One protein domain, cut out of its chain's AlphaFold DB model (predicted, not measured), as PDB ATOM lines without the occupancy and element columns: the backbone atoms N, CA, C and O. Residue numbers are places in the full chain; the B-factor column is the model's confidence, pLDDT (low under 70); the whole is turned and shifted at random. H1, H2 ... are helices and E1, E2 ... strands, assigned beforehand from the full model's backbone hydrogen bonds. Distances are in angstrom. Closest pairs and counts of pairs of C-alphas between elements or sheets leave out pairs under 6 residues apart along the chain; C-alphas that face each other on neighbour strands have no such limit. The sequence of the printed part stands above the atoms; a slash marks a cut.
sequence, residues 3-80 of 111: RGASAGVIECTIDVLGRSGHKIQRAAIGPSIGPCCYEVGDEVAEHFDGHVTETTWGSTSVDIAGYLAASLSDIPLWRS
ATOM      1  N   ARG A   3     -16.116 -52.304 -78.564       98.44
ATOM      2  CA  ARG A   3     -16.289 -50.894 -78.969       98.44
ATOM      3  C   ARG A   3     -14.987 -50.178 -79.328       98.44
ATOM      4  O   ARG A   3     -14.967 -49.345 -80.215       98.44
ATOM      5  N   GLY A   4     -13.906 -50.473 -78.604       98.06
ATOM      6  CA  GLY A   4     -12.596 -49.891 -78.903       98.06
ATOM      7  C   GLY A   4     -11.954 -50.546 -80.124       98.06
ATOM      8  O   GLY A   4     -11.327 -49.865 -80.921       98.06
ATOM      9  N   ALA A   5     -12.144 -51.858 -80.284       97.75
ATOM     10  CA  ALA A   5     -11.660 -52.583 -81.453       97.75
ATOM     11  C   ALA A   5     -12.348 -52.087 -82.736       97.75
ATOM     12  O   ALA A   5     -11.661 -51.734 -83.687       97.75
ATOM     13  N   SER A   6     -13.678 -51.960 -82.724       97.56
ATOM     14  CA  SER A   6     -14.455 -51.454 -83.862       97.56
ATOM     15  C   SER A   6     -14.192 -49.973 -84.163       97.56
ATOM     16  O   SER A   6     -14.399 -49.530 -85.284       97.56
ATOM     17  N   ALA A   7     -13.725 -49.202 -83.176       97.94
ATOM     18  CA  ALA A   7     -13.357 -47.795 -83.339       97.94
ATOM     19  C   ALA A   7     -11.882 -47.570 -83.741       97.94
ATOM     20  O   ALA A   7     -11.434 -46.426 -83.755       97.94
ATOM     21  N   GLY A   8     -11.113 -48.626 -84.028       97.00
ATOM     22  CA  GLY A   8      -9.733 -48.500 -84.517       97.00
ATOM     23  C   GLY A   8      -8.697 -48.150 -83.438       97.00
ATOM     24  O   GLY A   8      -7.785 -47.348 -83.656       97.00
ATOM     25  N   VAL A   9      -8.839 -48.705 -82.227       97.25
ATOM     26  CA  VAL A   9      -7.915 -48.409 -81.113       97.25
ATOM     27  C   VAL A   9      -6.460 -48.799 -81.410       97.25
ATOM     28  O   VAL A   9      -5.548 -48.150 -80.897       97.25
ATOM     29  N   ILE A  10      -6.218 -49.835 -82.222       95.31
ATOM     30  CA  ILE A  10      -4.859 -50.292 -82.550       95.31
ATOM     31  C   ILE A  10      -4.186 -49.300 -83.487       95.31
ATOM     32  O   ILE A  10      -3.081 -48.852 -83.202       95.31
ATOM     33  N   GLU A  11      -4.880 -48.899 -84.540       94.44
ATOM     34  CA  GLU A  11      -4.429 -47.940 -85.540       94.44
ATOM     35  C   GLU A  11      -4.118 -46.594 -84.878       94.44
ATOM     36  O   GLU A  11      -3.039 -46.036 -85.073       94.44
ATOM     37  N   CYS A  12      -5.013 -46.129 -83.998       95.38
ATOM     38  CA  CYS A  12      -4.797 -44.929 -83.191       95.38
ATOM     39  C   CYS A  12      -3.552 -45.054 -82.294       95.38
ATOM     40  O   CYS A  12      -2.734 -44.137 -82.219       95.38
ATOM     41  N   THR A  13      -3.359 -46.209 -81.649       93.44
ATOM     42  CA  THR A  13      -2.181 -46.453 -80.801       93.44
ATOM     43  C   THR A  13      -0.888 -46.466 -81.622       93.44
ATOM     44  O   THR A  13       0.110 -45.885 -81.195       93.44
ATOM     45  N   ILE A  14      -0.896 -47.096 -82.801       92.38
ATOM     46  CA  ILE A  14       0.256 -47.154 -83.709       92.38
ATOM     47  C   ILE A  14       0.642 -45.753 -84.183       92.38
ATOM     48  O   ILE A  14       1.821 -45.412 -84.133       92.38
ATOM     49  N   ASP A  15      -0.328 -44.931 -84.590       92.50
ATOM     50  CA  ASP A  15      -0.085 -43.552 -85.025       92.50
ATOM     51  C   ASP A  15       0.521 -42.700 -83.897       92.50
ATOM     52  O   ASP A  15       1.565 -42.070 -84.075       92.50
ATOM     53  N   VAL A  16      -0.063 -42.745 -82.694       92.88
ATOM     54  CA  VAL A  16       0.450 -41.999 -81.533       92.88
ATOM     55  C   VAL A  16       1.878 -42.419 -81.176       92.88
ATOM     56  O   VAL A  16       2.732 -41.558 -80.950       92.88
ATOM     57  N   LEU A  17       2.168 -43.724 -81.153       89.50
ATOM     58  CA  LEU A  17       3.518 -44.217 -80.875       89.50
ATOM     59  C   LEU A  17       4.494 -43.879 -82.009       89.50
ATOM     60  O   LEU A  17       5.620 -43.472 -81.731       89.50
ATOM     61  N   GLY A  18       4.074 -43.960 -83.271       89.12
ATOM     62  CA  GLY A  18       4.907 -43.606 -84.421       89.12
ATOM     63  C   GLY A  18       5.356 -42.143 -84.400       89.12
ATOM     64  O   GLY A  18       6.517 -41.845 -84.683       89.12
ATOM     65  N   ARG A  19       4.482 -41.227 -83.962       91.94
ATOM     66  CA  ARG A  19       4.801 -39.793 -83.809       91.94
ATOM     67  C   ARG A  19       5.866 -39.503 -82.751       91.94
ATOM     68  O   ARG A  19       6.499 -38.455 -82.811       91.94
ATOM     69  N   SER A  20       6.101 -40.423 -81.812       86.88
ATOM     70  CA  SER A  20       7.193 -40.301 -80.834       86.88
ATOM     71  C   SER A  20       8.581 -40.602 -81.424       86.88
ATOM     72  O   SER A  20       9.582 -40.490 -80.724       86.88
ATOM     73  N   GLY A  21       8.658 -40.987 -82.705       84.31
ATOM     74  CA  GLY A  21       9.906 -41.350 -83.382       84.31
ATOM     75  C   GLY A  21      10.375 -42.779 -83.091       84.31
ATOM     76  O   GLY A  21      11.416 -43.204 -83.592       84.31
ATOM     77  N   HIS A  22       9.614 -43.546 -82.310       83.06
ATOM     78  CA  HIS A  22       9.921 -44.934 -81.995       83.06
ATOM     79  C   HIS A  22       9.150 -45.899 -82.902       83.06
ATOM     80  O   HIS A  22       7.936 -45.799 -83.065       83.06
ATOM     81  N   LYS A  23       9.854 -46.895 -83.453       86.31
ATOM     82  CA  LYS A  23       9.219 -48.023 -84.144       86.31
ATOM     83  C   LYS A  23       8.758 -49.059 -83.122       86.31
ATOM     84  O   LYS A  23       9.542 -49.487 -82.273       86.31
ATOM     85  N   ILE A  24       7.511 -49.511 -83.238       91.00
ATOM     86  CA  ILE A  24       6.984 -50.605 -82.417       91.00
ATOM     87  C   ILE A  24       7.718 -51.893 -82.802       91.00
ATOM     88  O   ILE A  24       7.646 -52.343 -83.942       91.00
ATOM     89  N   GLN A  25       8.452 -52.474 -81.852       92.38
ATOM     90  CA  GLN A  25       9.257 -53.677 -82.106       92.38
ATOM     91  C   GLN A  25       8.508 -54.974 -81.813       92.38
ATOM     92  O   GLN A  25       8.830 -56.013 -82.385       92.38
ATOM     93  N   ARG A  26       7.559 -54.938 -80.874       94.38
ATOM     94  CA  ARG A  26       6.773 -56.095 -80.443       94.38
ATOM     95  C   ARG A  26       5.399 -55.640 -79.986       94.38
ATOM     96  O   ARG A  26       5.263 -54.555 -79.424       94.38
ATOM     97  N   ALA A  27       4.421 -56.513 -80.159       96.50
ATOM     98  CA  ALA A  27       3.089 -56.370 -79.603       96.50
ATOM     99  C   ALA A  27       2.744 -57.594 -78.747       96.50
ATOM    100  O   ALA A  27       3.288 -58.688 -78.929       96.50
ATOM    101  N   ALA A  28       1.829 -57.403 -77.802       97.25
ATOM    102  CA  ALA A  28       1.331 -58.463 -76.944       97.25
ATOM    103  C   ALA A  28      -0.188 -58.343 -76.785       97.25
ATOM    104  O   ALA A  28      -0.687 -57.311 -76.339       97.25
ATOM    105  N   ILE A  29      -0.918 -59.414 -77.096       97.56
ATOM    106  CA  ILE A  29      -2.345 -59.546 -76.782       97.56
ATOM    107  C   ILE A  29      -2.476 -60.510 -75.601       97.56
ATOM    108  O   ILE A  29      -2.205 -61.707 -75.716       97.56
ATOM    109  N   GLY A  30      -2.861 -59.967 -74.444       97.69
ATOM    110  CA  GLY A  30      -3.047 -60.727 -73.208       97.69
ATOM    111  C   GLY A  30      -4.297 -61.620 -73.205       97.69
ATOM    112  O   GLY A  30      -5.071 -61.620 -74.165       97.69
ATOM    113  N   PRO A  31      -4.520 -62.381 -72.116       98.19
ATOM    114  CA  PRO A  31      -5.728 -63.180 -71.954       98.19
ATOM    115  C   PRO A  31      -6.993 -62.326 -72.068       98.19
ATOM    116  O   PRO A  31      -7.118 -61.280 -71.425       98.19
ATOM    117  N   SER A  32      -7.947 -62.797 -72.860       98.31
ATOM    118  CA  SER A  32      -9.246 -62.154 -73.084       98.31
ATOM    119  C   SER A  32     -10.326 -63.224 -73.221       98.31
ATOM    120  O   SER A  32     -10.022 -64.417 -73.206       98.31
ATOM    121  N   ILE A  33     -11.601 -62.841 -73.293       98.50
ATOM    122  CA  ILE A  33     -12.636 -63.820 -73.625       98.50
ATOM    123  C   ILE A  33     -12.429 -64.260 -75.079       98.50
ATOM    124  O   ILE A  33     -12.354 -63.422 -75.973       98.50
ATOM    125  N   GLY A  34     -12.269 -65.564 -75.290       98.12
ATOM    126  CA  GLY A  34     -12.048 -66.131 -76.615       98.12
ATOM    127  C   GLY A  34     -13.357 -66.338 -77.384       98.12
ATOM    128  O   GLY A  34     -14.427 -66.391 -76.764       98.12
ATOM    129  N   PRO A  35     -13.274 -66.543 -78.711       97.94
ATOM    130  CA  PRO A  35     -14.438 -66.821 -79.551       97.94
ATOM    131  C   PRO A  35     -15.208 -68.070 -79.106       97.94
ATOM    132  O   PRO A  35     -16.422 -68.126 -79.250       97.94
ATOM    133  N   CYS A  36     -14.544 -69.022 -78.444       98.31
ATOM    134  CA  CYS A  36     -15.198 -70.181 -77.842       98.31
ATOM    135  C   CYS A  36     -16.316 -69.824 -76.845       98.31
ATOM    136  O   CYS A  36     -17.177 -70.660 -76.591       98.31
ATOM    137  N   CYS A  37     -16.321 -68.617 -76.264       98.56
ATOM    138  CA  CYS A  37     -17.288 -68.232 -75.231       98.56
ATOM    139  C   CYS A  37     -17.902 -66.835 -75.406       98.56
ATOM    140  O   CYS A  37     -18.758 -66.441 -74.606       98.56
ATOM    141  N   TYR A  38     -17.443 -66.040 -76.376       98.44
ATOM    142  CA  TYR A  38     -17.865 -64.649 -76.518       98.44
ATOM    143  C   TYR A  38     -19.127 -64.496 -77.368       98.44
ATOM    144  O   TYR A  38     -19.098 -63.920 -78.445       98.44
ATOM    145  N   GLU A  39     -20.252 -64.964 -76.830       98.44
ATOM    146  CA  GLU A  39     -21.558 -64.750 -77.456       98.44
ATOM    147  C   GLU A  39     -21.873 -63.253 -77.591       98.44
ATOM    148  O   GLU A  39     -21.693 -62.481 -76.625       98.44
ATOM    149  N   VAL A  40     -22.330 -62.872 -78.782       98.38
ATOM    150  CA  VAL A  40     -22.718 -61.512 -79.163       98.38
ATOM    151  C   VAL A  40     -23.940 -61.531 -80.084       98.38
ATOM    152  O   VAL A  40     -24.225 -62.554 -80.700       98.38
ATOM    153  N   GLY A  41     -24.652 -60.406 -80.170       98.38
ATOM    154  CA  GLY A  41     -25.672 -60.192 -81.195       98.38
ATOM    155  C   GLY A  41     -25.100 -59.562 -82.467       98.38
ATOM    156  O   GLY A  41     -23.909 -59.223 -82.540       98.38
ATOM    157  N   ASP A  42     -25.972 -59.395 -83.458       97.69
ATOM    158  CA  ASP A  42     -25.638 -58.846 -84.777       97.69
ATOM    159  C   ASP A  42     -25.023 -57.441 -84.676       97.69
ATOM    160  O   ASP A  42     -24.081 -57.124 -85.399       97.69
ATOM    161  N   GLU A  43     -25.432 -56.647 -83.676       97.69
ATOM    162  CA  GLU A  43     -24.922 -55.289 -83.435       97.69
ATOM    163  C   GLU A  43     -23.424 -55.237 -83.113       97.69
ATOM    164  O   GLU A  43     -22.806 -54.172 -83.136       97.69
ATOM    165  N   VAL A  44     -22.848 -56.374 -82.732       98.25
ATOM    166  CA  VAL A  44     -21.406 -56.523 -82.561       98.25
ATOM    167  C   VAL A  44     -20.813 -57.227 -83.771       98.25
ATOM    168  O   VAL A  44     -19.763 -56.795 -84.236       98.25
ATOM    169  N   ALA A  45     -21.453 -58.292 -84.266       98.12
ATOM    170  CA  ALA A  45     -20.927 -59.131 -85.344       98.12
ATOM    171  C   ALA A  45     -20.632 -58.341 -86.628       98.12
ATOM    172  O   ALA A  45     -19.563 -58.527 -87.209       98.12
ATOM    173  N   GLU A  46     -21.504 -57.397 -86.997       97.81
ATOM    174  CA  GLU A  46     -21.365 -56.534 -88.184       97.81
ATOM    175  C   GLU A  46     -20.082 -55.679 -88.195       97.81
ATOM    176  O   GLU A  46     -19.683 -55.154 -89.231       97.81
ATOM    177  N   HIS A  47     -19.403 -55.522 -87.055       97.94
ATOM    178  CA  HIS A  47     -18.143 -54.779 -86.972       97.94
ATOM    179  C   HIS A  47     -16.889 -55.636 -87.189       97.94
ATOM    180  O   HIS A  47     -15.785 -55.089 -87.205       97.94
ATOM    181  N   PHE A  48     -17.026 -56.960 -87.288       97.62
ATOM    182  CA  PHE A  48     -15.903 -57.900 -87.270       97.62
ATOM    183  C   PHE A  48     -15.965 -58.889 -88.442       97.62
ATOM    184  O   PHE A  48     -15.773 -60.094 -88.257       97.62
ATOM    185  N   ASP A  49     -16.210 -58.378 -89.651       92.38
ATOM    186  CA  ASP A  49     -16.189 -59.161 -90.890       92.38
ATOM    187  C   ASP A  49     -14.912 -60.008 -91.011       92.38
ATOM    188  O   ASP A  49     -13.804 -59.567 -90.701       92.38
ATOM    189  N   GLY A  50     -15.070 -61.266 -91.427       96.38
ATOM    190  CA  GLY A  50     -13.969 -62.237 -91.491       96.38
ATOM    191  C   GLY A  50     -13.505 -62.784 -90.131       96.38
ATOM    192  O   GLY A  50     -12.656 -63.674 -90.097       96.38
ATOM    193  N   HIS A  51     -14.077 -62.306 -89.022       98.06
ATOM    194  CA  HIS A  51     -13.778 -62.754 -87.656       98.06
ATOM    195  C   HIS A  51     -15.020 -63.216 -86.872       98.06
ATOM    196  O   HIS A  51     -14.917 -63.515 -85.677       98.06
ATOM    197  N   VAL A  52     -16.177 -63.307 -87.533       98.38
ATOM    198  CA  VAL A  52     -17.385 -63.945 -86.998       98.38
ATOM    199  C   VAL A  52     -17.206 -65.466 -86.987       98.38
ATOM    200  O   VAL A  52     -16.673 -66.060 -87.923       98.38
ATOM    201  N   THR A  53     -17.624 -66.100 -85.900       98.06
ATOM    202  CA  THR A  53     -17.517 -67.543 -85.665       98.06
ATOM    203  C   THR A  53     -18.609 -67.991 -84.688       98.06
ATOM    204  O   THR A  53     -19.566 -67.257 -84.451       98.06
ATOM    205  N   GLU A  54     -18.477 -69.178 -84.102       98.38
ATOM    206  CA  GLU A  54     -19.434 -69.733 -83.151       98.38
ATOM    207  C   GLU A  54     -18.780 -69.996 -81.791       98.38
ATOM    208  O   GLU A  54     -17.601 -70.357 -81.681       98.38
ATOM    209  N   THR A  55     -19.556 -69.813 -80.725       98.75
ATOM    210  CA  THR A  55     -19.189 -70.306 -79.397       98.75
ATOM    211  C   THR A  55     -19.196 -71.835 -79.378       98.75
ATOM    212  O   THR A  55     -19.758 -72.498 -80.248       98.75
ATOM    213  N   THR A  56     -18.645 -72.438 -78.324       98.25
ATOM    214  CA  THR A  56     -18.679 -73.901 -78.148       98.25
ATOM    215  C   THR A  56     -20.087 -74.470 -77.938       98.25
ATOM    216  O   THR A  56     -20.237 -75.685 -77.869       98.25
ATOM    217  N   TRP A  57     -21.105 -73.617 -77.799       98.06
ATOM    218  CA  TRP A  57     -22.516 -74.003 -77.704       98.06
ATOM    219  C   TRP A  57     -23.355 -73.513 -78.898       98.06
ATOM    220  O   TRP A  57     -24.580 -73.557 -78.831       98.06
ATOM    221  N   GLY A  58     -22.710 -73.090 -79.993       98.25
ATOM    222  CA  GLY A  58     -23.360 -72.854 -81.289       98.25
ATOM    223  C   GLY A  58     -24.034 -71.493 -81.459       98.25
ATOM    224  O   GLY A  58     -24.831 -71.323 -82.375       98.25
ATOM    225  N   SER A  59     -23.759 -70.521 -80.588       98.44
ATOM    226  CA  SER A  59     -24.229 -69.142 -80.771       98.44
ATOM    227  C   SER A  59     -23.207 -68.278 -81.506       98.44
ATOM    228  O   SER A  59     -22.004 -68.541 -81.431       98.44
ATOM    229  N   THR A  60     -23.676 -67.222 -82.177       98.62
ATOM    230  CA  THR A  60     -22.817 -66.242 -82.857       98.62
ATOM    231  C   THR A  60     -21.773 -65.661 -81.906       98.62
ATOM    232  O   THR A  60     -22.066 -65.248 -80.780       98.62
ATOM    233  N   SER A  61     -20.533 -65.622 -82.377       98.69
ATOM    234  CA  SER A  61     -19.363 -65.164 -81.642       98.69
ATOM    235  C   SER A  61     -18.436 -64.361 -82.545       98.69
ATOM    236  O   SER A  61     -18.515 -64.436 -83.770       98.69
ATOM    237  N   VAL A  62     -17.521 -63.606 -81.943       98.62
ATOM    238  CA  VAL A  62     -16.487 -62.857 -82.667       98.62
ATOM    239  C   VAL A  62     -15.113 -63.078 -82.045       98.62
ATOM    240  O   VAL A  62     -14.944 -63.013 -80.821       98.62
ATOM    241  N   ASP A  63     -14.102 -63.298 -82.883       98.19
ATOM    242  CA  ASP A  63     -12.704 -63.365 -82.451       98.19
ATOM    243  C   ASP A  63     -12.065 -61.969 -82.436       98.19
ATOM    244  O   ASP A  63     -11.318 -61.588 -83.338       98.19
ATOM    245  N   ILE A  64     -12.319 -61.198 -81.372       97.94
ATOM    246  CA  ILE A  64     -11.701 -59.869 -81.196       97.94
ATOM    247  C   ILE A  64     -10.172 -59.966 -81.158       97.94
ATOM    248  O   ILE A  64      -9.485 -59.087 -81.671       97.94
ATOM    249  N   ALA A  65      -9.613 -61.000 -80.525       97.69
ATOM    250  CA  ALA A  65      -8.163 -61.142 -80.426       97.69
ATOM    251  C   ALA A  65      -7.536 -61.454 -81.794       97.69
ATOM    252  O   ALA A  65      -6.435 -60.987 -82.079       97.69
ATOM    253  N   GLY A  66      -8.224 -62.230 -82.632       97.56
ATOM    254  CA  GLY A  66      -7.895 -62.441 -84.040       97.56
ATOM    255  C   GLY A  66      -7.998 -61.164 -84.864       97.56
ATOM    256  O   GLY A  66      -7.040 -60.831 -85.554       97.56
ATOM    257  N   TYR A  67      -9.093 -60.418 -84.719       97.81
ATOM    258  CA  TYR A  67      -9.300 -59.137 -85.399       97.81
ATOM    259  C   TYR A  67      -8.179 -58.137 -85.087       97.81
ATOM    260  O   TYR A  67      -7.523 -57.621 -85.985       97.81
ATOM    261  N   LEU A  68      -7.866 -57.934 -83.803       97.62
ATOM    262  CA  LEU A  68      -6.781 -57.034 -83.390       97.62
ATOM    263  C   LEU A  68      -5.401 -57.531 -83.845       97.62
ATOM    264  O   LEU A  68      -4.510 -56.724 -84.095       97.62
ATOM    265  N   ALA A  69      -5.203 -58.851 -83.927       97.06
ATOM    266  CA  ALA A  69      -3.953 -59.426 -84.411       97.06
ATOM    267  C   ALA A  69      -3.745 -59.174 -85.912       97.06
ATOM    268  O   ALA A  69      -2.601 -58.997 -86.325       97.06
ATOM    269  N   ALA A  70      -4.819 -59.123 -86.707       96.06
ATOM    270  CA  ALA A  70      -4.738 -58.801 -88.129       96.06
ATOM    271  C   ALA A  70      -4.186 -57.382 -88.356       96.06
ATOM    272  O   ALA A  70      -3.274 -57.217 -89.162       96.06
ATOM    273  N   SER A  71      -4.620 -56.392 -87.563       93.81
ATOM    274  CA  SER A  71      -4.069 -55.021 -87.586       93.81
ATOM    275  C   SER A  71      -2.600 -54.919 -87.136       93.81
ATOM    276  O   SER A  71      -1.992 -53.856 -87.236       93.81
ATOM    277  N   LEU A  72      -2.018 -55.998 -86.601       95.75
ATOM    278  CA  LEU A  72      -0.652 -56.052 -86.071       95.75
ATOM    279  C   LEU A  72       0.262 -56.988 -86.882       95.75
ATOM    280  O   LEU A  72       1.338 -57.329 -86.395       95.75
ATOM    281  N   SER A  73      -0.134 -57.416 -88.086       93.19
ATOM    282  CA  SER A  73       0.567 -58.454 -88.864       93.19
ATOM    283  C   SER A  73       2.050 -58.170 -89.130       93.19
ATOM    284  O   SER A  73       2.847 -59.104 -89.198       93.19
ATOM    285  N   ASP A  74       2.429 -56.895 -89.229       94.12
ATOM    286  CA  ASP A  74       3.808 -56.463 -89.506       94.12
ATOM    287  C   ASP A  74       4.665 -56.294 -88.239       94.12
ATOM    288  O   ASP A  74       5.842 -55.927 -88.305       94.12
ATOM    289  N   ILE A  75       4.084 -56.545 -87.062       95.88
ATOM    290  CA  ILE A  75       4.738 -56.406 -85.765       95.88
ATOM    291  C   ILE A  75       4.856 -57.798 -85.135       95.88
ATOM    292  O   ILE A  75       3.846 -58.481 -84.967       95.88
ATOM    293  N   PRO A  76       6.058 -58.231 -84.703       97.44
ATOM    294  CA  PRO A  76       6.213 -59.465 -83.942       97.44
ATOM    295  C   PRO A  76       5.242 -59.527 -82.753       97.44
ATOM    296  O   PRO A  76       5.337 -58.737 -81.809       97.44
ATOM    297  N   LEU A  77       4.303 -60.472 -82.807       97.69
ATOM    298  CA  LEU A  77       3.170 -60.546 -81.893       97.69
ATOM    299  C   LEU A  77       3.256 -61.783 -80.998       97.69
ATOM    300  O   LEU A  77       3.245 -62.920 -81.470       97.69
ATOM    301  N   TRP A  78       3.245 -61.564 -79.684       97.88
ATOM    302  CA  TRP A  78       2.867 -62.605 -78.731       97.88
ATOM    303  C   TRP A  78       1.364 -62.534 -78.460       97.88
ATOM    304  O   TRP A  78       0.824 -61.473 -78.146       97.88
ATOM    305  N   ARG A  79       0.673 -63.672 -78.535       97.19
ATOM    306  CA  ARG A  79      -0.760 -63.757 -78.241       97.19
ATOM    307  C   ARG A  79      -1.027 -64.860 -77.231       97.19
ATOM    308  O   ARG A  79      -0.683 -66.020 -77.459       97.19
ATOM    309  N   SER A  80      -1.685 -64.500 -76.135       97.31
ATOM    310  CA  SER A  80      -2.190 -65.480 -75.183       97.31
ATOM    311  C   SER A  80      -3.252 -66.362 -75.837       97.31
ATOM    312  O   SER A  80      -4.131 -65.874 -76.543       97.31
TER     313      SER A  80
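Overview. This is residues 3 to 80 of the 111 residues of the protein "Polyphenol oxidase family protein" of Acidimicrobiia bacterium (UniProt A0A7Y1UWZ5). A short helix, H4, sits in the middle of an elongated body, between two small pairs of strands: E1 and E4 at one end, and the hairpin E2 and E3 with the short helix H3 near it at the other. H1 and H2 lie along one side, and residues 15 to 22, of which 15 to 19 belong to H2, stick out. The printed part has 78 residues, with four named helices and four named strands in the order H1 H2 E1 H3 E2 E3 H4 E4; E1 and E4 are parallel, E2 and E3 antiparallel. The class is mixed, helices and strands, with 38 residues, under half, in named elements. It is only just compact, close to loose, with a radius of gyration of the C-alphas of 13.9 A and spans of 46 by 23 by 17 A.

Arrangement. Start at H1, residues 3 to 6, which meets H2, residues 9 to 19, only through their tight link. Look next at H4, residues 64 to 70: it is close to H1 but not clearly touching, the closest C-alphas being those of Ala 5 and Leu 68 at 6.9 A. H2 is likewise close to H4 but not clearly touching, with the C-alphas of Ile 10 and Leu 68 closest at 7.1 A, at a steep tilt of 42 degrees, the same way. E1, residues 27 to 29, and E4, residues 77 to 79, are parallel at 14 degrees, with N 29 and O 78 within hydrogen-bond range at 2.9 A. The closest C-alphas of E1 and H4 are those of Ile 29 and Ala 65, 7.0 A apart. The hairpin of E2, residues 52 to 54, and E3, residues 60 to 62, is antiparallel at 128 degrees, with N 53 and O 61 within hydrogen-bond range at 2.8 A. H3, residues 42 to 45, comes closest to E3 at the C-alphas of Ala 45 and Val 62, 6.4 A. In H2 and H4 every O i to N i+4 pair is within hydrogen-bond range; H1 and H3 are too short for such a pair.

Along the chain. Find C-alpha 3 at (-16.289, -50.894, -78.969), where H1 begins and runs 5.3 A. H2 runs 15.6 A from C-alpha 9 at (-7.915, -48.409, -81.113). E1 spans 6.9 A, H3 4.8 A, E2 and E3 7.2 A each, and H4 9.9 A. E4 runs 6.3 A, to C-alpha 79 at (-0.760, -63.757, -78.241).

Size, cuts and confidence. The C-alphas of Gly 21 and Trp 57, 46.4 A apart, are the two farthest apart. Residues 30 to 41 make the long link from E1 to H3. The printed part has no cut; its mean pLDDT is 96.1, and no printed residue is under 70.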